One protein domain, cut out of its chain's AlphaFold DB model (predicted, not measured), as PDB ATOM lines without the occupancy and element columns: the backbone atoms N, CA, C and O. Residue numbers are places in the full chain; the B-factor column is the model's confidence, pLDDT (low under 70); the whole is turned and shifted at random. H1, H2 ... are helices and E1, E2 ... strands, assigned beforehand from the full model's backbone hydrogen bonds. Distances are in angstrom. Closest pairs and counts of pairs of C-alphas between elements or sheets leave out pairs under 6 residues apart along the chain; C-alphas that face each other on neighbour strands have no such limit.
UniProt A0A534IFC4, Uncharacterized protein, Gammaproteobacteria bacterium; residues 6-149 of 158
ATOM      1  N   TYR A   6     138.129 114.270 162.900       95.88
ATOM      2  CA  TYR A   6     136.851 114.823 162.495       95.88
ATOM      3  C   TYR A   6     135.726 114.082 163.214       95.88
ATOM      4  O   TYR A   6     135.778 112.859 163.350       95.88
ATOM      5  N   VAL A   7     134.704 114.806 163.658       97.00
ATOM      6  CA  VAL A   7     133.501 114.224 164.260       97.00
ATOM      7  C   VAL A   7     132.274 114.735 163.521       97.00
ATOM      8  O   VAL A   7     132.078 115.942 163.436       97.00
ATOM      9  N   SER A   8     131.430 113.830 163.037       96.94
ATOM     10  CA  SER A   8     130.124 114.163 162.462       96.94
ATOM     11  C   SER A   8     129.014 113.367 163.140       96.94
ATOM     12  O   SER A   8     129.244 112.282 163.684       96.94
ATOM     13  N   PHE A   9     127.793 113.900 163.115       96.62
ATOM     14  CA  PHE A   9     126.604 113.167 163.545       96.62
ATOM     15  C   PHE A   9     125.785 112.738 162.332       96.62
ATOM     16  O   PHE A   9     125.468 113.581 161.499       96.62
ATOM     17  N   TRP A  10     125.423 111.451 162.271       94.94
ATOM     18  CA  TRP A  10     124.625 110.764 161.234       94.94
ATOM     19  C   TRP A  10     125.178 110.786 159.803       94.94
ATOM     20  O   TRP A  10     125.038 109.800 159.081       94.94
ATOM     21  N   ASP A  11     125.790 111.887 159.388       93.75
ATOM     22  CA  ASP A  11     126.143 112.161 158.011       93.75
ATOM     23  C   ASP A  11     127.597 111.819 157.686       93.75
ATOM     24  O   ASP A  11     128.526 111.977 158.485       93.75
ATOM     25  N   LEU A  12     127.766 111.398 156.435       91.62
ATOM     26  CA  LEU A  12     129.032 111.219 155.749       91.62
ATOM     27  C   LEU A  12     128.848 111.669 154.293       91.62
ATOM     28  O   LEU A  12     127.844 111.336 153.661       91.62
ATOM     29  N   CYS A  13     129.811 112.413 153.758       89.25
ATOM     30  CA  CYS A  13     129.896 112.766 152.344       89.25
ATOM     31  C   CYS A  13     130.936 111.891 151.636       89.25
ATOM     32  O   CYS A  13     131.867 111.379 152.257       89.25
ATOM     33  N   LEU A  14     130.787 111.739 150.317       85.06
ATOM     34  CA  LEU A  14     131.752 111.004 149.497       85.06
ATOM     35  C   LEU A  14     133.154 111.614 149.613       85.06
ATOM     36  O   LEU A  14     134.122 110.879 149.780       85.06
ATOM     37  N   ASP A  15     133.227 112.945 149.624       84.62
ATOM     38  CA  ASP A  15     134.475 113.705 149.747       84.62
ATOM     39  C   ASP A  15     135.163 113.506 151.109       84.62
ATOM     40  O   ASP A  15     136.351 113.785 151.253       84.62
ATOM     41  N   ASN A  16     134.448 112.974 152.111       87.44
ATOM     42  CA  ASN A  16     135.048 112.643 153.401       87.44
ATOM     43  C   ASN A  16     135.778 111.304 153.407       87.44
ATOM     44  O   ASN A  16     136.530 111.027 154.340       87.44
ATOM     45  N   LEU A  17     135.523 110.433 152.430       88.31
ATOM     46  CA  LEU A  17     136.192 109.143 152.375       88.31
ATOM     47  C   LEU A  17     137.611 109.322 151.830       88.31
ATOM     48  O   LEU A  17     137.804 110.047 150.853       88.31
ATOM     49  N   PRO A  18     138.615 108.640 152.409       86.31
ATOM     50  CA  PRO A  18     139.972 108.723 151.898       86.31
ATOM     51  C   PRO A  18     140.043 108.263 150.442       86.31
ATOM     52  O   PRO A  18     139.428 107.262 150.064       86.31
ATOM     53  N   GLN A  19     140.860 108.941 149.636       82.00
ATOM     54  CA  GLN A  19     141.160 108.473 148.288       82.00
ATOM     55  C   GLN A  19     141.982 107.174 148.365       82.00
ATOM     56  O   GLN A  19     143.153 107.176 148.745       82.00
ATOM     57  N   GLY A  20     141.360 106.042 148.017       83.94
ATOM     58  CA  GLY A  20     141.991 104.720 148.017       83.94
ATOM     59  C   GLY A  20     141.416 103.769 149.069       83.94
ATOM     60  O   GLY A  20     140.205 103.704 149.273       83.94
ATOM     61  N   ARG A  21     142.283 102.964 149.698       87.81
ATOM     62  CA  ARG A  21     141.868 101.981 150.708       87.81
ATOM     63  C   ARG A  21     141.636 102.679 152.044       87.81
ATOM     64  O   ARG A  21     142.503 103.392 152.544       87.81
ATOM     65  N   PHE A  22     140.497 102.400 152.654       91.88
ATOM     66  CA  PHE A  22     140.183 102.833 154.006       91.88
ATOM     67  C   PHE A  22     139.579 101.675 154.792       91.88
ATOM     68  O   PHE A  22     139.043 100.723 154.217       91.88
ATOM     69  N   GLU A  23     139.669 101.764 156.111       92.69
ATOM     70  CA  GLU A  23     138.935 100.892 157.013       92.69
ATOM     71  C   GLU A  23     137.767 101.645 157.641       92.69
ATOM     72  O   GLU A  23     137.854 102.839 157.934       92.69
ATOM     73  N   ARG A  24     136.670 100.921 157.857       94.81
ATOM     74  CA  ARG A  24     135.564 101.346 158.709       94.81
ATOM     75  C   ARG A  24     135.415 100.318 159.816       94.81
ATOM     76  O   ARG A  24     135.251  99.132 159.533       94.81
ATOM     77  N   ARG A  25     135.386 100.776 161.063       96.38
ATOM     78  CA  ARG A  25     135.158  99.923 162.230       96.38
ATOM     79  C   ARG A  25     134.149 100.541 163.184       96.38
ATOM     80  O   ARG A  25     134.025 101.759 163.270       96.38
ATOM     81  N   VAL A  26     133.416  99.689 163.890       97.44
ATOM     82  CA  VAL A  26     132.617 100.108 165.044       97.44
ATOM     83  C   VAL A  26     133.536 100.084 166.257       97.44
ATOM     84  O   VAL A  26     134.220  99.085 166.472       97.44
ATOM     85  N   ILE A  27     133.568 101.173 167.019       97.75
ATOM     86  CA  ILE A  27     134.373 101.274 168.241       97.75
ATOM     87  C   ILE A  27     133.482 101.409 169.473       97.75
ATOM     88  O   ILE A  27     132.319 101.803 169.388       97.75
ATOM     89  N   GLY A  28     134.038 101.072 170.636       97.00
ATOM     90  CA  GLY A  28     133.353 101.263 171.910       97.00
ATOM     91  C   GLY A  28     133.312 102.735 172.319       97.00
ATOM     92  O   GLY A  28     134.207 103.515 171.991       97.00
ATOM     93  N   ALA A  29     132.313 103.106 173.120       96.00
ATOM     94  CA  ALA A  29     132.167 104.472 173.622       96.00
ATOM     95  C   ALA A  29     133.388 104.973 174.410       96.00
ATOM     96  O   ALA A  29     133.780 106.130 174.273       96.00
ATOM     97  N   GLY A  30     134.024 104.100 175.201       96.88
ATOM     98  CA  GLY A  30     135.241 104.447 175.939       96.88
ATOM     99  C   GLY A  30     136.412 104.804 175.017       96.88
ATOM    100  O   GLY A  30     137.114 105.781 175.271       96.88
ATOM    101  N   GLU A  31     136.584 104.064 173.914       97.12
ATOM    102  CA  GLU A  31     137.599 104.358 172.894       97.12
ATOM    103  C   GLU A  31     137.288 105.681 172.183       97.12
ATOM    104  O   GLU A  31     138.160 106.546 172.088       97.12
ATOM    105  N   ALA A  32     136.034 105.882 171.762       97.19
ATOM    106  CA  ALA A  32     135.592 107.121 171.126       97.19
ATOM    107  C   ALA A  32     135.825 108.342 172.033       97.19
ATOM    108  O   ALA A  32     136.398 109.343 171.604       97.19
ATOM    109  N   SER A  33     135.448 108.234 173.309       97.06
ATOM    110  CA  SER A  33     135.655 109.289 174.298       97.06
ATOM    111  C   SER A  33     137.138 109.594 174.503       97.06
ATOM    112  O   SER A  33     137.518 110.763 174.541       97.06
ATOM    113  N   ALA A  34     137.990 108.570 174.619       96.75
ATOM    114  CA  ALA A  34     139.430 108.763 174.770       96.75
ATOM    115  C   ALA A  34     140.035 109.480 173.552       96.75
ATOM    116  O   ALA A  34     140.825 110.409 173.719       96.75
ATOM    117  N   MET A  35     139.616 109.107 172.338       95.94
ATOM    118  CA  MET A  35     140.056 109.759 171.102       95.94
ATOM    119  C   MET A  35     139.642 111.232 171.039       95.94
ATOM    120  O   MET A  35     140.465 112.076 170.690       95.94
ATOM    121  N   ILE A  36     138.401 111.551 171.414       96.69
ATOM    122  CA  ILE A  36     137.897 112.932 171.445       96.69
ATOM    123  C   ILE A  36     138.661 113.766 172.477       96.69
ATOM    124  O   ILE A  36     139.073 114.884 172.175       96.69
ATOM    125  N   CYS A  37     138.888 113.228 173.678       96.06
ATOM    126  CA  CYS A  37     139.665 113.907 174.713       96.06
ATOM    127  C   CYS A  37     141.102 114.192 174.257       96.06
ATOM    128  O   CYS A  37     141.581 115.310 174.439       96.06
ATOM    129  N   ALA A  38     141.765 113.207 173.642       95.50
ATOM    130  CA  ALA A  38     143.123 113.359 173.127       95.50
ATOM    131  C   ALA A  38     143.189 114.418 172.015       95.50
ATOM    132  O   ALA A  38     143.937 115.383 172.134       95.50
ATOM    133  N   ALA A  39     142.329 114.315 170.996       95.25
ATOM    134  CA  ALA A  39     142.291 115.282 169.901       95.25
ATOM    135  C   ALA A  39     141.957 116.704 170.384       95.25
ATOM    136  O   ALA A  39     142.486 117.685 169.865       95.25
ATOM    137  N   ARG A  40     141.106 116.843 171.411       94.50
ATOM    138  CA  ARG A  40     140.828 118.143 172.031       94.50
ATOM    139  C   ARG A  40     142.062 118.707 172.737       94.50
ATOM    140  O   ARG A  40     142.349 119.890 172.568       94.50
ATOM    141  N   ALA A  41     142.773 117.889 173.515       94.62
ATOM    142  CA  ALA A  41     144.001 118.305 174.195       94.62
ATOM    143  C   ALA A  41     145.080 118.753 173.193       94.62
ATOM    144  O   ALA A  41     145.746 119.765 173.415       94.62
ATOM    145  N   ASP A  42     145.158 118.064 172.054       94.50
ATOM    146  CA  ASP A  42     146.103 118.347 170.973       94.50
ATOM    147  C   ASP A  42     145.644 119.474 170.030       94.50
ATOM    148  O   ASP A  42     146.392 119.876 169.139       94.50
ATOM    149  N   LYS A  43     144.433 120.022 170.228       93.75
ATOM    150  CA  LYS A  43     143.790 121.024 169.354       93.75
ATOM    151  C   LYS A  43     143.623 120.557 167.899       93.75
ATOM    152  O   LYS A  43     143.685 121.363 166.976       93.75
ATOM    153  N   THR A  44     143.395 119.262 167.699       94.38
ATOM    154  CA  THR A  44     143.184 118.625 166.388       94.38
ATOM    155  C   THR A  44     141.769 118.063 166.206       94.38
ATOM    156  O   THR A  44     141.483 117.410 165.200       94.38
ATOM    157  N   LEU A  45     140.879 118.295 167.176       95.00
ATOM    158  CA  LEU A  45     139.462 117.948 167.094       95.00
ATOM    159  C   LEU A  45     138.708 118.954 166.216       95.00
ATOM    160  O   LEU A  45     138.706 120.148 166.516       95.00
ATOM    161  N   LEU A  46     138.011 118.461 165.193       94.62
ATOM    162  CA  LEU A  46     137.146 119.253 164.319       94.62
ATOM    163  C   LEU A  46     135.756 118.616 164.267       94.62
ATOM    164  O   LEU A  46     135.583 117.541 163.698       94.62
ATOM    165  N   CYS A  47     134.752 119.258 164.865       95.50
ATOM    166  CA  CYS A  47     133.374 118.784 164.749       95.50
ATOM    167  C   CYS A  47     132.718 119.454 163.545       95.50
ATOM    168  O   CYS A  47     132.782 120.671 163.392       95.50
ATOM    169  N   VAL A  48     132.109 118.654 162.680       94.94
ATOM    170  CA  VAL A  48     131.599 119.086 161.382       94.94
ATOM    171  C   VAL A  48     130.148 118.650 161.202       94.94
ATOM    172  O   VAL A  48     129.741 117.585 161.667       94.94
ATOM    173  N   SER A  49     129.357 119.473 160.520       94.88
ATOM    174  CA  SER A  49     127.937 119.211 160.271       94.88
ATOM    175  C   SER A  49     127.585 119.446 158.809       94.88
ATOM    176  O   SER A  49     128.116 120.341 158.154       94.88
ATOM    177  N   LYS A  50     126.677 118.623 158.287       93.38
ATOM    178  CA  LYS A  50     126.146 118.765 156.930       93.38
ATOM    179  C   LYS A  50     125.165 119.927 156.811       93.38
ATOM    180  O   LYS A  50     125.133 120.603 155.786       93.38
ATOM    181  N   ASP A  51     124.348 120.127 157.838       90.56
ATOM    182  CA  ASP A  51     123.378 121.212 157.887       90.56
ATOM    183  C   ASP A  51     123.998 122.457 158.527       90.56
ATOM    184  O   ASP A  51     124.772 122.364 159.485       90.56
ATOM    185  N   ASP A  52     123.581 123.630 158.049       88.94
ATOM    186  CA  ASP A  52     123.794 124.889 158.756       88.94
ATOM    187  C   ASP A  52     122.832 124.970 159.953       88.94
ATOM    188  O   ASP A  52     121.689 125.423 159.851       88.94
ATOM    189  N   LEU A  53     123.296 124.490 161.107       89.19
ATOM    190  CA  LEU A  53     122.553 124.453 162.373       89.19
ATOM    191  C   LEU A  53     122.274 125.855 162.958       89.19
ATOM    192  O   LEU A  53     121.520 125.977 163.934       89.19
ATOM    193  N   LEU A  54     122.862 126.916 162.394       89.25
ATOM    194  CA  LEU A  54     122.583 128.304 162.773       89.25
ATOM    195  C   LEU A  54     121.485 128.936 161.905       89.25
ATOM    196  O   LEU A  54     120.898 129.939 162.319       89.25
ATOM    197  N   ALA A  55     121.126 128.322 160.774       88.56
ATOM    198  CA  ALA A  55     120.069 128.823 159.907       88.56
ATOM    199  C   ALA A  55     118.710 128.917 160.648       88.56
ATOM    200  O   ALA A  55     118.338 128.000 161.393       88.56
ATOM    201  N   PRO A  56     117.904 129.977 160.417       83.94
ATOM    202  CA  PRO A  56     116.657 130.221 161.155       83.94
ATOM    203  C   PRO A  56     115.655 129.061 161.116       83.94
ATOM    204  O   PRO A  56     114.947 128.815 162.089       83.94
ATOM    205  N   TYR A  57     115.619 128.327 160.002       83.88
ATOM    206  CA  TYR A  57     114.663 127.247 159.757       83.88
ATOM    207  C   TYR A  57     115.190 125.851 160.132       83.88
ATOM    208  O   TYR A  57     114.472 124.872 159.959       83.88
ATOM    209  N   ARG A  58     116.412 125.742 160.676       86.69
ATOM    210  CA  ARG A  58     117.050 124.472 161.090       86.69
ATOM    211  C   ARG A  58     116.955 124.215 162.594       86.69
ATOM    212  O   ARG A  58     117.855 123.676 163.238       86.69
ATOM    213  N   THR A  59     115.841 124.638 163.193       86.38
ATOM    214  CA  THR A  59     115.589 124.519 164.639       86.38
ATOM    215  C   THR A  59     115.563 123.065 165.105       86.38
ATOM    216  O   THR A  59     115.998 122.775 166.221       86.38
ATOM    217  N   LYS A  60     115.086 122.154 164.254       87.56
ATOM    218  CA  LYS A  60     114.969 120.723 164.536       87.56
ATOM    219  C   LYS A  60     116.323 120.026 164.549       87.56
ATOM    220  O   LYS A  60     116.630 119.307 165.494       87.56
ATOM    221  N   GLU A  61     117.134 120.247 163.527       90.50
ATOM    222  CA  GLU A  61     118.469 119.670 163.379       90.50
ATOM    223  C   GLU A  61     119.386 120.151 164.502       90.50
ATOM    224  O   GLU A  61     120.077 119.342 165.126       90.50
ATOM    225  N   ARG A  62     119.303 121.446 164.841       92.19
ATOM    226  CA  ARG A  62     119.985 122.021 166.004       92.19
ATOM    227  C   ARG A  62     119.561 121.347 167.306       92.19
ATOM    228  O   ARG A  62     120.423 120.944 168.083       92.19
ATOM    229  N   ARG A  63     118.252 121.197 167.540       90.75
ATOM    230  CA  ARG A  63     117.726 120.536 168.747       90.75
ATOM    231  C   ARG A  63     118.243 119.101 168.856       90.75
ATOM    232  O   ARG A  63     118.763 118.724 169.898       90.75
ATOM    233  N   ARG A  64     118.187 118.336 167.765       91.31
ATOM    234  CA  ARG A  64     118.682 116.951 167.702       91.31
ATOM    235  C   ARG A  64     120.180 116.841 167.980       91.31
ATOM    236  O   ARG A  64     120.592 115.967 168.735       91.31
ATOM    237  N   HIS A  65     120.991 117.745 167.428       93.62
ATOM    238  CA  HIS A  65     122.419 117.815 167.752       93.62
ATOM    239  C   HIS A  65     122.646 118.069 169.250       93.62
ATOM    240  O   HIS A  65     123.452 117.389 169.881       93.62
ATOM    241  N   GLN A  66     121.919 119.022 169.839       94.31
ATOM    242  CA  GLN A  66     122.015 119.329 171.270       94.31
ATOM    243  C   GLN A  66     121.574 118.152 172.155       94.31
ATOM    244  O   GLN A  66     122.215 117.870 173.174       94.31
ATOM    245  N   GLU A  67     120.509 117.452 171.765       93.69
ATOM    246  CA  GLU A  67     120.024 116.239 172.430       93.69
ATOM    247  C   GLU A  67     121.089 115.136 172.404       93.69
ATOM    248  O   GLU A  67     121.445 114.614 173.463       93.69
ATOM    249  N   LEU A  68     121.676 114.846 171.237       95.38
ATOM    250  CA  LEU A  68     122.734 113.841 171.115       95.38
ATOM    251  C   LEU A  68     123.986 114.227 171.919       95.38
ATOM    252  O   LEU A  68     124.485 113.406 172.684       95.38
ATOM    253  N   CYS A  69     124.445 115.484 171.867       96.50
ATOM    254  CA  CYS A  69     125.543 115.964 172.722       96.50
ATOM    255  C   CYS A  69     125.244 115.788 174.222       96.50
ATOM    256  O   CYS A  69     126.139 115.528 175.028       96.50
ATOM    257  N   THR A  70     123.985 115.942 174.632       95.38
ATOM    258  CA  THR A  70     123.576 115.741 176.028       95.38
ATOM    259  C   THR A  70     123.632 114.267 176.417       95.38
ATOM    260  O   THR A  70     124.196 113.941 177.462       95.38
ATOM    261  N   VAL A  71     123.136 113.372 175.560       95.19
ATOM    262  CA  VAL A  71     123.197 111.918 175.780       95.19
ATOM    263  C   VAL A  71     124.638 111.412 175.797       95.19
ATOM    264  O   VAL A  71     125.001 110.653 176.695       95.19
ATOM    265  N   LEU A  72     125.482 111.873 174.872       96.06
ATOM    266  CA  LEU A  72     126.900 111.512 174.805       96.06
ATOM    267  C   LEU A  72     127.649 111.858 176.093       96.06
ATOM    268  O   LEU A  72     128.400 111.031 176.613       96.06
ATOM    269  N   ARG A  73     127.397 113.042 176.655       95.19
ATOM    270  CA  ARG A  73     128.000 113.446 177.930       95.19
ATOM    271  C   ARG A  73     127.472 112.628 179.101       95.19
ATOM    272  O   ARG A  73     128.264 112.166 179.912       95.19
ATOM    273  N   ALA A  74     126.154 112.454 179.187       94.12
ATOM    274  CA  ALA A  74     125.515 111.831 180.342       94.12
ATOM    275  C   ALA A  74     125.706 110.308 180.402       94.12
ATOM    276  O   ALA A  74     125.908 109.765 181.482       94.12
ATOM    277  N   SER A  75     125.629 109.623 179.258       93.62
ATOM    278  CA  SER A  75     125.586 108.150 179.196       93.62
ATOM    279  C   SER A  75     126.899 107.525 178.727       93.62
ATOM    280  O   SER A  75     127.183 106.379 179.060       93.62
ATOM    281  N   TYR A  76     127.713 108.270 177.974       92.69
ATOM    282  CA  TYR A  76     128.914 107.743 177.317       92.69
ATOM    283  C   TYR A  76     130.212 108.423 177.765       92.69
ATOM    284  O   TYR A  76     131.276 108.102 177.241       92.69
ATOM    285  N   ASN A  77     130.137 109.354 178.728       92.38
ATOM    286  CA  ASN A  77     131.258 110.183 179.196       92.38
ATOM    287  C   ASN A  77     132.000 110.925 178.072       92.38
ATOM    288  O   ASN A  77     133.141 111.340 178.247       92.38
ATOM    289  N   CYS A  78     131.348 111.120 176.927       93.44
ATOM    290  CA  CYS A  78     131.934 111.727 175.746       93.44
ATOM    291  C   CYS A  78     131.720 113.251 175.800       93.44
ATOM    292  O   CYS A  78     130.579 113.706 175.682       93.44
ATOM    293  N   PRO A  79     132.778 114.071 175.968       92.88
ATOM    294  CA  PRO A  79     132.657 115.494 176.282       92.88
ATOM    295  C   PRO A  79     132.463 116.357 175.026       92.88
ATOM    296  O   PRO A  79     133.173 117.342 174.825       92.88
ATOM    297  N   LEU A  80     131.523 115.978 174.160       94.50
ATOM    298  CA  LEU A  80     131.123 116.788 173.011       94.50
ATOM    299  C   LEU A  80     130.032 117.778 173.411       94.50
ATOM    300  O   LEU A  80     129.093 117.458 174.148       94.50
ATOM    301  N   ARG A  81     130.172 119.000 172.920       94.38
ATOM    302  CA  ARG A  81     129.256 120.112 173.112       94.38
ATOM    303  C   ARG A  81     128.774 120.579 171.751       94.38
ATOM    304  O   ARG A  81     129.484 120.473 170.759       94.38
ATOM    305  N   PHE A  82     127.571 121.143 171.708       93.62
ATOM    306  CA  PHE A  82     127.067 121.750 170.475       93.62
ATOM    307  C   PHE A  82     128.003 122.858 169.970       93.62
ATOM    308  O   PHE A  82     128.245 122.969 168.774       93.62
ATOM    309  N   GLU A  83     128.593 123.615 170.896       92.56
ATOM    310  CA  GLU A  83     129.552 124.678 170.587       92.56
ATOM    311  C   GLU A  83     130.802 124.185 169.845       92.56
ATOM    312  O   GLU A  83     131.425 124.978 169.153       92.56
ATOM    313  N   ASP A  84     131.158 122.897 169.943       92.62
ATOM    314  CA  ASP A  84     132.323 122.353 169.233       92.62
ATOM    315  C   ASP A  84     132.117 122.296 167.711       92.62
ATOM    316  O   ASP A  84     133.092 122.201 166.971       92.62
ATOM    317  N   PHE A  85     130.865 122.356 167.242       92.88
ATOM    318  CA  PHE A  85     130.506 122.429 165.819       92.88
ATOM    319  C   PHE A  85     130.501 123.868 165.283       92.88
ATOM    320  O   PHE A  85     130.276 124.082 164.089       92.88
ATOM    321  N   LEU A  86     130.695 124.858 166.164       90.75
ATOM    322  CA  LEU A  86     130.711 126.271 165.812       90.75
ATOM    323  C   LEU A  86     132.160 126.747 165.661       90.75
ATOM    324  O   LEU A  86     133.003 126.508 166.521       90.75
ATOM    325  N   THR A  87     132.435 127.488 164.595       85.44
ATOM    326  CA  THR A  87     133.681 128.230 164.396       85.44
ATOM    327  C   THR A  87     133.387 129.721 164.456       85.44
ATOM    328  O   THR A  87     132.489 130.208 163.767       85.44
ATOM    329  N   THR A  88     134.157 130.450 165.261       83.50
ATOM    330  CA  THR A  88     134.127 131.914 165.274       83.50
ATOM    331  C   THR A  88     135.117 132.443 164.244       83.50
ATOM    332  O   THR A  88     136.297 132.098 164.281       83.50
ATOM    333  N   LEU A  89     134.625 133.270 163.332       77.62
ATOM    334  CA  LEU A  89     135.420 134.048 162.396       77.62
ATOM    335  C   LEU A  89     135.408 135.493 162.884       77.62
ATOM    336  O   LEU A  89     134.342 136.098 162.999       77.62
ATOM    337  N   ASP A  90     136.587 136.022 163.189       74.88
ATOM    338  CA  ASP A  90     136.754 137.421 163.562       74.88
ATOM    339  C   ASP A  90     137.180 138.197 162.315       74.88
ATOM    340  O   ASP A  90     138.300 138.021 161.831       74.88
ATOM    341  N   ASP A  91     136.287 139.041 161.794       65.69
ATOM    342  CA  ASP A  91     136.601 139.977 160.711       65.69
ATOM    343  C   ASP A  91     136.293 141.409 161.161       65.69
ATOM    344  O   ASP A  91     135.203 141.690 161.666       65.69
ATOM    345  N   GLU A  92     137.302 142.278 161.061       65.00
ATOM    346  CA  GLU A  92     137.287 143.726 161.340       65.00
ATOM    347  C   GLU A  92     136.252 144.216 162.385       65.00
ATOM    348  O   GLU A  92     135.508 145.173 162.174       65.00
ATOM    349  N   GLY A  93     136.228 143.579 163.562       64.25
ATOM    350  CA  GLY A  93     135.443 144.023 164.721       64.25
ATOM    351  C   GLY A  93     134.077 143.357 164.918       64.25
ATOM    352  O   GLY A  93     133.395 143.698 165.885       64.25
ATOM    353  N   THR A  94     133.684 142.389 164.081       69.88
ATOM    354  CA  THR A  94     132.478 141.567 164.300       69.88
ATOM    355  C   THR A  94     132.829 140.081 164.331       69.88
ATOM    356  O   THR A  94     133.286 139.521 163.339       69.88
ATOM    357  N   ALA A  95     132.580 139.427 165.468       77.62
ATOM    358  CA  ALA A  95     132.701 137.976 165.587       77.62
ATOM    359  C   ALA A  95     131.462 137.305 164.971       77.62
ATOM    360  O   ALA A  95     130.348 137.457 165.483       77.62
ATOM    361  N   VAL A  96     131.644 136.559 163.881       79.56
ATOM    362  CA  VAL A  96     130.582 135.779 163.235       79.56
ATOM    363  C   VAL A  96     130.767 134.310 163.583       79.56
ATOM    364  O   VAL A  96     131.832 133.735 163.375       79.56
ATOM    365  N   GLN A  97     129.718 133.680 164.107       84.19
ATOM    366  CA  GLN A  97     129.704 132.232 164.297       84.19
ATOM    367  C   GLN A  97     129.208 131.545 163.030       84.19
ATOM    368  O   GLN A  97     128.200 131.938 162.445       84.19
ATOM    369  N   SER A  98     129.913 130.497 162.633       86.94
ATOM    370  CA  SER A  98     129.586 129.649 161.492       86.94
ATOM    371  C   SER A  98     129.645 128.183 161.900       86.94
ATOM    372  O   SER A  98     130.290 127.831 162.886       86.94
ATOM    373  N   ILE A  99     128.964 127.323 161.153       90.12
ATOM    374  CA  ILE A  99     129.126 125.876 161.284       90.12
ATOM    375  C   ILE A  99     130.320 125.440 160.452       90.12
ATOM    376  O   ILE A  99     130.450 125.867 159.308       90.12
ATOM    377  N   THR A 100     131.157 124.556 160.995       88.31
ATOM    378  CA  THR A 100     132.192 123.895 160.197       88.31
ATOM    379  C   THR A 100     131.519 122.876 159.265       88.31
ATOM    380  O   THR A 100     130.957 121.886 159.748       88.31
ATOM    381  N   PRO A 101     131.515 123.100 157.940       90.75
ATOM    382  CA  PRO A 101     130.746 122.264 157.027       90.75
ATOM    383  C   PRO A 101     131.384 120.880 156.876       90.75
ATOM    384  O   PRO A 101     132.602 120.749 156.788       90.75
ATOM    385  N   LEU A 102     130.572 119.827 156.791       92.50
ATOM    386  CA  LEU A 102     131.047 118.447 156.619       92.50
ATOM    387  C   LEU A 102     131.984 118.285 155.413       92.50
ATOM    388  O   LEU A 102     132.916 117.491 155.460       92.50
ATOM    389  N   GLN A 103     131.789 119.072 154.359       88.25
ATOM    390  CA  GLN A 103     132.586 119.043 153.136       88.25
ATOM    391  C   GLN A 103     134.059 119.421 153.349       88.25
ATOM    392  O   GLN A 103     134.881 119.045 152.527       88.25
ATOM    393  N   VAL A 104     134.424 120.110 154.442       84.00
ATOM    394  CA  VAL A 104     135.843 120.411 154.726       84.00
ATOM    395  C   VAL A 104     136.588 119.260 155.407       84.00
ATOM    396  O   VAL A 104     137.798 119.344 155.600       84.00
ATOM    397  N   ALA A 105     135.895 118.183 155.790       86.50
ATOM    398  CA  ALA A 105     136.523 116.995 156.361       86.50
ATOM    399  C   ALA A 105     137.115 116.094 155.264       86.50
ATOM    400  O   ALA A 105     136.683 114.956 155.088       86.50
ATOM    401  N   GLU A 106     138.085 116.610 154.512       85.50
ATOM    402  CA  GLU A 106     138.870 115.841 153.542       85.50
ATOM    403  C   GLU A 106     139.972 115.067 154.275       85.50
ATOM    404  O   GLU A 106     141.011 115.627 154.635       85.50
ATOM    405  N   LEU A 107     139.744 113.774 154.522       85.69
ATOM    406  CA  LEU A 107     140.674 112.949 155.295       85.69
ATOM    407  C   LEU A 107     142.030 112.806 154.592       85.69
ATOM    408  O   LEU A 107     142.166 112.066 153.613       85.69
ATOM    409  N   GLN A 108     143.059 113.448 155.150       84.75
ATOM    410  CA  GLN A 108     144.443 113.228 154.749       84.75
ATOM    411  C   GLN A 108     144.962 111.891 155.299       84.75
ATOM    412  O   GLN A 108     144.384 111.310 156.227       84.75
ATOM    413  N   PRO A 109     146.094 111.376 154.785       81.31
ATOM    414  CA  PRO A 109     146.759 110.241 155.406       81.31
ATOM    415  C   PRO A 109     147.014 110.513 156.897       81.31
ATOM    416  O   PRO A 109     147.706 111.473 157.237       81.31
ATOM    417  N   ARG A 110     146.515 109.621 157.770       84.69
ATOM    418  CA  ARG A 110     146.507 109.686 159.256       84.69
ATOM    419  C   ARG A 110     145.342 110.439 159.894       84.69
ATOM    420  O   ARG A 110     145.197 110.341 161.116       84.69
ATOM    421  N   ASP A 111     144.520 111.142 159.131       91.00
ATOM    422  CA  ASP A 111     143.285 111.697 159.673       91.00
ATOM    423  C   ASP A 111     142.250 110.593 159.873       91.00
ATOM    424  O   ASP A 111     142.304 109.513 159.269       91.00
ATOM    425  N   ARG A 112     141.316 110.858 160.781       94.06
ATOM    426  CA  ARG A 112     140.244 109.933 161.132       94.06
ATOM    427  C   ARG A 112     138.922 110.680 161.182       94.06
ATOM    428  O   ARG A 112     138.870 111.788 161.709       94.06
ATOM    429  N   LEU A 113     137.860 110.051 160.688       96.12
ATOM    430  CA  LEU A 113     136.488 110.532 160.834       96.12
ATOM    431  C   LEU A 113     135.731 109.604 161.776       96.12
ATOM    432  O   LEU A 113     135.621 108.403 161.530       96.12
ATOM    433  N   LEU A 114     135.201 110.170 162.851       97.31
ATOM    434  CA  LEU A 114     134.302 109.508 163.774       97.31
ATOM    435  C   LEU A 114     132.868 109.956 163.480       97.31
ATOM    436  O   LEU A 114     132.492 111.090 163.770       97.31
ATOM    437  N   VAL A 115     132.062 109.050 162.938       97.44
ATOM    438  CA  VAL A 115     130.631 109.272 162.728       97.44
ATOM    439  C   VAL A 115     129.874 108.707 163.923       97.44
ATOM    440  O   VAL A 115     129.915 107.498 164.182       97.44
ATOM    441  N   VAL A 116     129.174 109.574 164.650       97.56
ATOM    442  CA  VAL A 116     128.280 109.177 165.740       97.56
ATOM    443  C   VAL A 116     126.868 109.043 165.188       97.56
ATOM    444  O   VAL A 116     126.345 109.949 164.543       97.56
ATOM    445  N   THR A 117     126.245 107.899 165.432       96.75
ATOM    446  CA  THR A 117     124.882 107.596 164.989       96.75
ATOM    447  C   THR A 117     124.016 107.254 166.187       96.75
ATOM    448  O   THR A 117     124.526 106.904 167.248       96.75
ATOM    449  N   CYS A 118     122.706 107.378 166.026       94.69
ATOM    450  CA  CYS A 118     121.720 106.893 166.979       94.69
ATOM    451  C   CYS A 118     120.370 106.751 166.278       94.69
ATOM    452  O   CYS A 118     120.091 107.464 165.304       94.69
ATOM    453  N   ASP A 119     119.520 105.909 166.840       93.06
ATOM    454  CA  ASP A 119     118.145 105.714 166.422       93.06
ATOM    455  C   ASP A 119     117.189 106.619 167.208       93.06
ATOM    456  O   ASP A 119     117.477 107.107 168.309       93.06
ATOM    457  N   TYR A 120     116.012 106.838 166.627       89.38
ATOM    458  CA  TYR A 120     114.905 107.529 167.277       89.38
ATOM    459  C   TYR A 120     113.746 106.560 167.450       89.38
ATOM    460  O   TYR A 120     113.339 105.884 166.504       89.38
ATOM    461  N   GLN A 121     113.176 106.543 168.647       88.62
ATOM    462  CA  GLN A 121     112.012 105.737 168.981       88.62
ATOM    463  C   GLN A 121     110.794 106.618 169.232       88.62
ATOM    464  O   GLN A 121     110.907 107.789 169.605       88.62
ATOM    465  N   LEU A 122     109.611 106.047 169.027       85.44
ATOM    466  CA  LEU A 122     108.367 106.734 169.327       85.44
ATOM    467  C   LEU A 122     108.176 106.785 170.851       85.44
ATOM    468  O   LEU A 122     108.122 105.748 171.505       85.44
ATOM    469  N   ALA A 123     108.063 107.985 171.412       78.56
ATOM    470  CA  ALA A 123     107.697 108.199 172.801       78.56
ATOM    471  C   ALA A 123     106.291 107.646 173.066       78.56
ATOM    472  O   ALA A 123     105.378 107.816 172.249       78.56
ATOM    473  N   ASP A 124     106.112 107.006 174.222       70.62
ATOM    474  CA  ASP A 124     104.832 106.418 174.602       70.62
ATOM    475  C   ASP A 124     103.677 107.431 174.548       70.62
ATOM    476  O   ASP A 124     103.814 108.624 174.839       70.62
ATOM    477  N   LYS A 125     102.503 106.920 174.156       57.56
ATOM    478  CA  LYS A 125     101.300 107.663 173.726       57.56
ATOM    479  C   LYS A 125     100.698 108.637 174.756       57.56
ATOM    480  O   LYS A 125      99.707 109.296 174.451       57.56
ATOM    481  N   THR A 126     101.259 108.766 175.955       54.94
ATOM    482  CA  THR A 126     100.777 109.670 177.013       54.94
ATOM    483  C   THR A 126     101.046 111.154 176.737       54.94
ATOM    484  O   THR A 126     100.435 111.999 177.386       54.94
ATOM    485  N   LYS A 127     101.860 111.505 175.729       52.88
ATOM    486  CA  LYS A 127     102.035 112.890 175.235       52.88
ATOM    487  C   LYS A 127     101.275 113.158 173.927       52.88
ATOM    488  O   LYS A 127     101.822 113.701 172.971       52.88
ATOM    489  N   ALA A 128      99.999 112.780 173.866       51.28
ATOM    490  CA  ALA A 128      99.159 112.953 172.674       51.28
ATOM    491  C   ALA A 128      98.981 114.423 172.216       51.28
ATOM    492  O   ALA A 128      98.603 114.651 171.067       51.28
ATOM    493  N   SER A 129      99.288 115.402 173.076       53.41
ATOM    494  CA  SER A 129      99.214 116.844 172.795       53.41
ATOM    495  C   SER A 129     100.486 117.459 172.200       53.41
ATOM    496  O   SER A 129     100.454 118.621 171.801       53.41
ATOM    497  N   ALA A 130     101.597 116.721 172.132       58.19
ATOM    498  CA  ALA A 130     102.831 117.227 171.544       58.19
ATOM    499  C   ALA A 130     102.818 117.033 170.016       58.19
ATOM    500  O   ALA A 130     102.264 116.045 169.507       58.19
ATOM    501  N   GLY A 131     103.402 117.986 169.282       62.84
ATOM    502  CA  GLY A 131     103.513 117.920 167.824       62.84
ATOM    503  C   GLY A 131     104.191 116.621 167.380       62.84
ATOM    504  O   GLY A 131     104.924 116.003 168.148       62.84
ATOM    505  N   VAL A 132     103.955 116.185 166.137       67.44
ATOM    506  CA  VAL A 132     104.491 114.910 165.604       67.44
ATOM    507  C   VAL A 132     106.005 114.779 165.818       67.44
ATOM    508  O   VAL A 132     106.507 113.677 166.015       67.44
ATOM    509  N   GLU A 133     106.725 115.899 165.835       63.84
ATOM    510  CA  GLU A 133     108.175 115.947 166.016       63.84
ATOM    511  C   GLU A 133     108.640 115.628 167.442       63.84
ATOM    512  O   GLU A 133     109.683 115.003 167.599       63.84
ATOM    513  N   ASP A 134     107.849 115.963 168.462       67.88
ATOM    514  CA  ASP A 134     108.164 115.695 169.874       67.88
ATOM    515  C   ASP A 134     107.811 114.254 170.284       67.88
ATOM    516  O   ASP A 134     108.046 113.830 171.418       67.88
ATOM    517  N   ARG A 135     107.217 113.493 169.358       77.12
ATOM    518  CA  ARG A 135     106.912 112.074 169.545       77.12
ATOM    519  C   ARG A 135     108.111 111.187 169.272       77.12
ATOM    520  O   ARG A 135     108.032 110.014 169.596       77.12
ATOM    521  N   PHE A 136     109.187 111.697 168.680       82.06
ATOM    522  CA  PHE A 136     110.397 110.919 168.433       82.06
ATOM    523  C   PHE A 136     111.480 111.348 169.410       82.06
ATOM    524  O   PHE A 136     111.932 112.488 169.377       82.06
ATOM    525  N   VAL A 137     111.893 110.422 170.267       86.06
ATOM    526  CA  VAL A 137     112.955 110.634 171.250       86.06
ATOM    527  C   VAL A 137     114.163 109.788 170.887       86.06
ATOM    528  O   VAL A 137     114.024 108.687 170.353       86.06
ATOM    529  N   LEU A 138     115.350 110.312 171.168       89.06
ATOM    530  CA  LEU A 138     116.602 109.602 170.947       89.06
ATOM    531  C   LEU A 138     116.640 108.334 171.815       89.06
ATOM    532  O   LEU A 138     116.441 108.404 173.030       89.06
ATOM    533  N   ALA A 139     116.899 107.181 171.199       91.31
ATOM    534  CA  ALA A 139     117.118 105.928 171.914       91.31
ATOM    535  C   ALA A 139     118.564 105.901 172.430       91.31
ATOM    536  O   ALA A 139     119.501 105.651 171.672       91.31
ATOM    537  N   ALA A 140     118.777 106.266 173.697       89.38
ATOM    538  CA  ALA A 140     120.120 106.502 174.235       89.38
ATOM    539  C   ALA A 140     121.040 105.274 174.158       89.38
ATOM    540  O   ALA A 140     122.248 105.435 174.043       89.38
ATOM    541  N   ASP A 141     120.481 104.070 174.184       92.12
ATOM    542  CA  ASP A 141     121.148 102.771 174.060       92.12
ATOM    543  C   ASP A 141     121.531 102.392 172.617       92.12
ATOM    544  O   ASP A 141     122.325 101.477 172.417       92.12
ATOM    545  N   SER A 142     121.021 103.114 171.617       94.38
ATOM    546  CA  SER A 142     121.318 102.889 170.193       94.38
ATOM    547  C   SER A 142     122.533 103.667 169.670       94.38
ATOM    548  O   SER A 142     122.826 103.627 168.476       94.38
ATOM    549  N   VAL A 143     123.229 104.424 170.528       96.88
ATOM    550  CA  VAL A 143     124.346 105.265 170.079       96.88
ATOM    551  C   VAL A 143     125.491 104.392 169.564       96.88
ATOM    552  O   VAL A 143     126.085 103.606 170.304       96.88
ATOM    553  N   GLY A 144     125.825 104.569 168.288       97.00
ATOM    554  CA  GLY A 144     126.895 103.862 167.595       97.00
ATOM    555  C   GLY A 144     128.047 104.791 167.225       97.00
ATOM    556  O   GLY A 144     127.832 105.914 166.767       97.00
ATOM    557  N   PHE A 145     129.278 104.301 167.370       98.06
ATOM    558  CA  PHE A 145     130.500 105.025 167.018       98.06
ATOM    559  C   PHE A 145     131.190 104.328 165.845       98.06
ATOM    560  O   PHE A 145     131.700 103.215 165.984       98.06
ATOM    561  N   HIS A 146     131.211 104.973 164.680       97.50
ATOM    562  CA  HIS A 146     131.851 104.448 163.476       97.50
ATOM    563  C   HIS A 146     133.118 105.236 163.173       97.50
ATOM    564  O   HIS A 146     133.053 106.415 162.840       97.50
ATOM    565  N   LEU A 147     134.267 104.576 163.261       96.81
ATOM    566  CA  LEU A 147     135.550 105.167 162.917       96.81
ATOM    567  C   LEU A 147     135.929 104.803 161.484       96.81
ATOM    568  O   LEU A 147     135.898 103.628 161.114       96.81
ATOM    569  N   ILE A 148     136.317 105.809 160.712       95.25
ATOM    570  CA  ILE A 148     136.844 105.682 159.356       95.25
ATOM    571  C   ILE A 148     138.268 106.225 159.345       95.25
ATOM    572  O   ILE A 148     138.525 107.327 159.834       95.25
ATOM    573  N   ALA A 149     139.194 105.441 158.798       92.69
ATOM    574  CA  ALA A 149     140.603 105.799 158.713       92.69
ATOM    575  C   ALA A 149     141.193 105.375 157.366       92.69
ATOM    576  O   ALA A 149     140.909 104.285 156.863       92.69
TER     577      ALA A 149
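This is residues 6 to 149 of the 158 residues of an uncharacterized protein of Gammaproteobacteria bacterium (UniProt A0A534IFC4). What is the main picture? A strongly twisted sheet of five strands has helix H1 covering one face, while the longest helix, H2, stands near the far end of E1 and only grazes the sheet. Two antiparallel ribbons reach away from this body in different directions: the hairpin of E4 and E5, and the pair E7 and E8 with the short H4 and the loop before it. What is it made of? The printed part has 144 residues with four named helices and nine named strands, in the order E1 E2 H1 E3 H2 H3 E4 E5 E6 E7 H4 E8 E9, and its class is mixed, helices and strands. How is the sheet ordered, and how large is the whole? The sheet runs E2 E9 E6 E1 E3 and is mixed; the whole is compact, with a radius of gyration of the C-alphas of 16.3 A and spans of 50 by 43 by 28 A.

Which strands are neighbours in the large sheet? From edge to edge it holds E2, residues 22 to 27, E9, residues 144 to 149, E6, residues 112 to 117, E1, residues 6 to 9, and E3, residues 45 to 47. E2 and E9 are antiparallel at 153 degrees, with N 25 and O 147 at 2.9 A, and E9 and E6 are antiparallel at 161 degrees, with N 115 and O 146 at 2.8 A. E6 and E1 are parallel at 15 degrees, with N 8 and O 114 at 3.0 A, and E1 and E3 are parallel at 28 degrees, with N 7 and O 46 at 2.9 A, each pair within hydrogen-bond range. Where are the helices? H1, residues 29 to 41, is on one face of the sheet at a height of 9.7 A, which gives two layers, a sheet and a helix on one face; it runs slantwise to the strands, at 49 degrees to E6 on the local plane. H2, residues 59 to 76, only just touches H1, with 3 pairs of C-alphas within 8 A, closest at Ala 29 and Tyr 76, 5.9 A, about perpendicular at 74 degrees. H3, residues 82 to 85, only grazes the sheet and only just touches H2, with 3 pairs of C-alphas within 8 A, the closest being those of Gln 66 and Phe 82, 5.7 A apart. How are the two ribbons paired? E4, residues 86 to 91, and E5, residues 94 to 99, form a hairpin at 149 degrees, with N 89 and O 96 at 2.8 A. E6 runs on into E7, residues 120 to 122, which is antiparallel to E8, residues 136 to 138, at 137 degrees, with N 121 and O 137 at 2.9 A. H4, residues 132 to 135, is not on the large sheet and touches no helix. What do the helix backbones show? In H1 and H2 every O i to N i+4 pair is within hydrogen-bond range; H3 and H4 are too short for such a pair.

Where can the sheet be found? E1 begins at C-alpha 6 (136.851, 114.823, 162.495), and E9, 16.4 A long, ends at C-alpha 149 (140.603, 105.799, 158.713). E6 measures 16.0 A and E2 15.5 A. How long are the helices and the hairpin? H2 measures 24.9 A from C-alpha 59 (115.589, 124.519, 164.639), and H1 18.2 A. E4 measures 15.8 A and E5 16.3 A.

How far does it reach? The two C-alphas farthest apart are those of Glu 92 and Lys 125, 52.4 A. Is it unbroken? The printed part has no cut; the links E1 to E2, E3 to H2 and E5 to E6 are long. Where is confidence low? The mean pLDDT of the printed part is 88.3, and residues 91 to 94 and 125 to 134 are under 70.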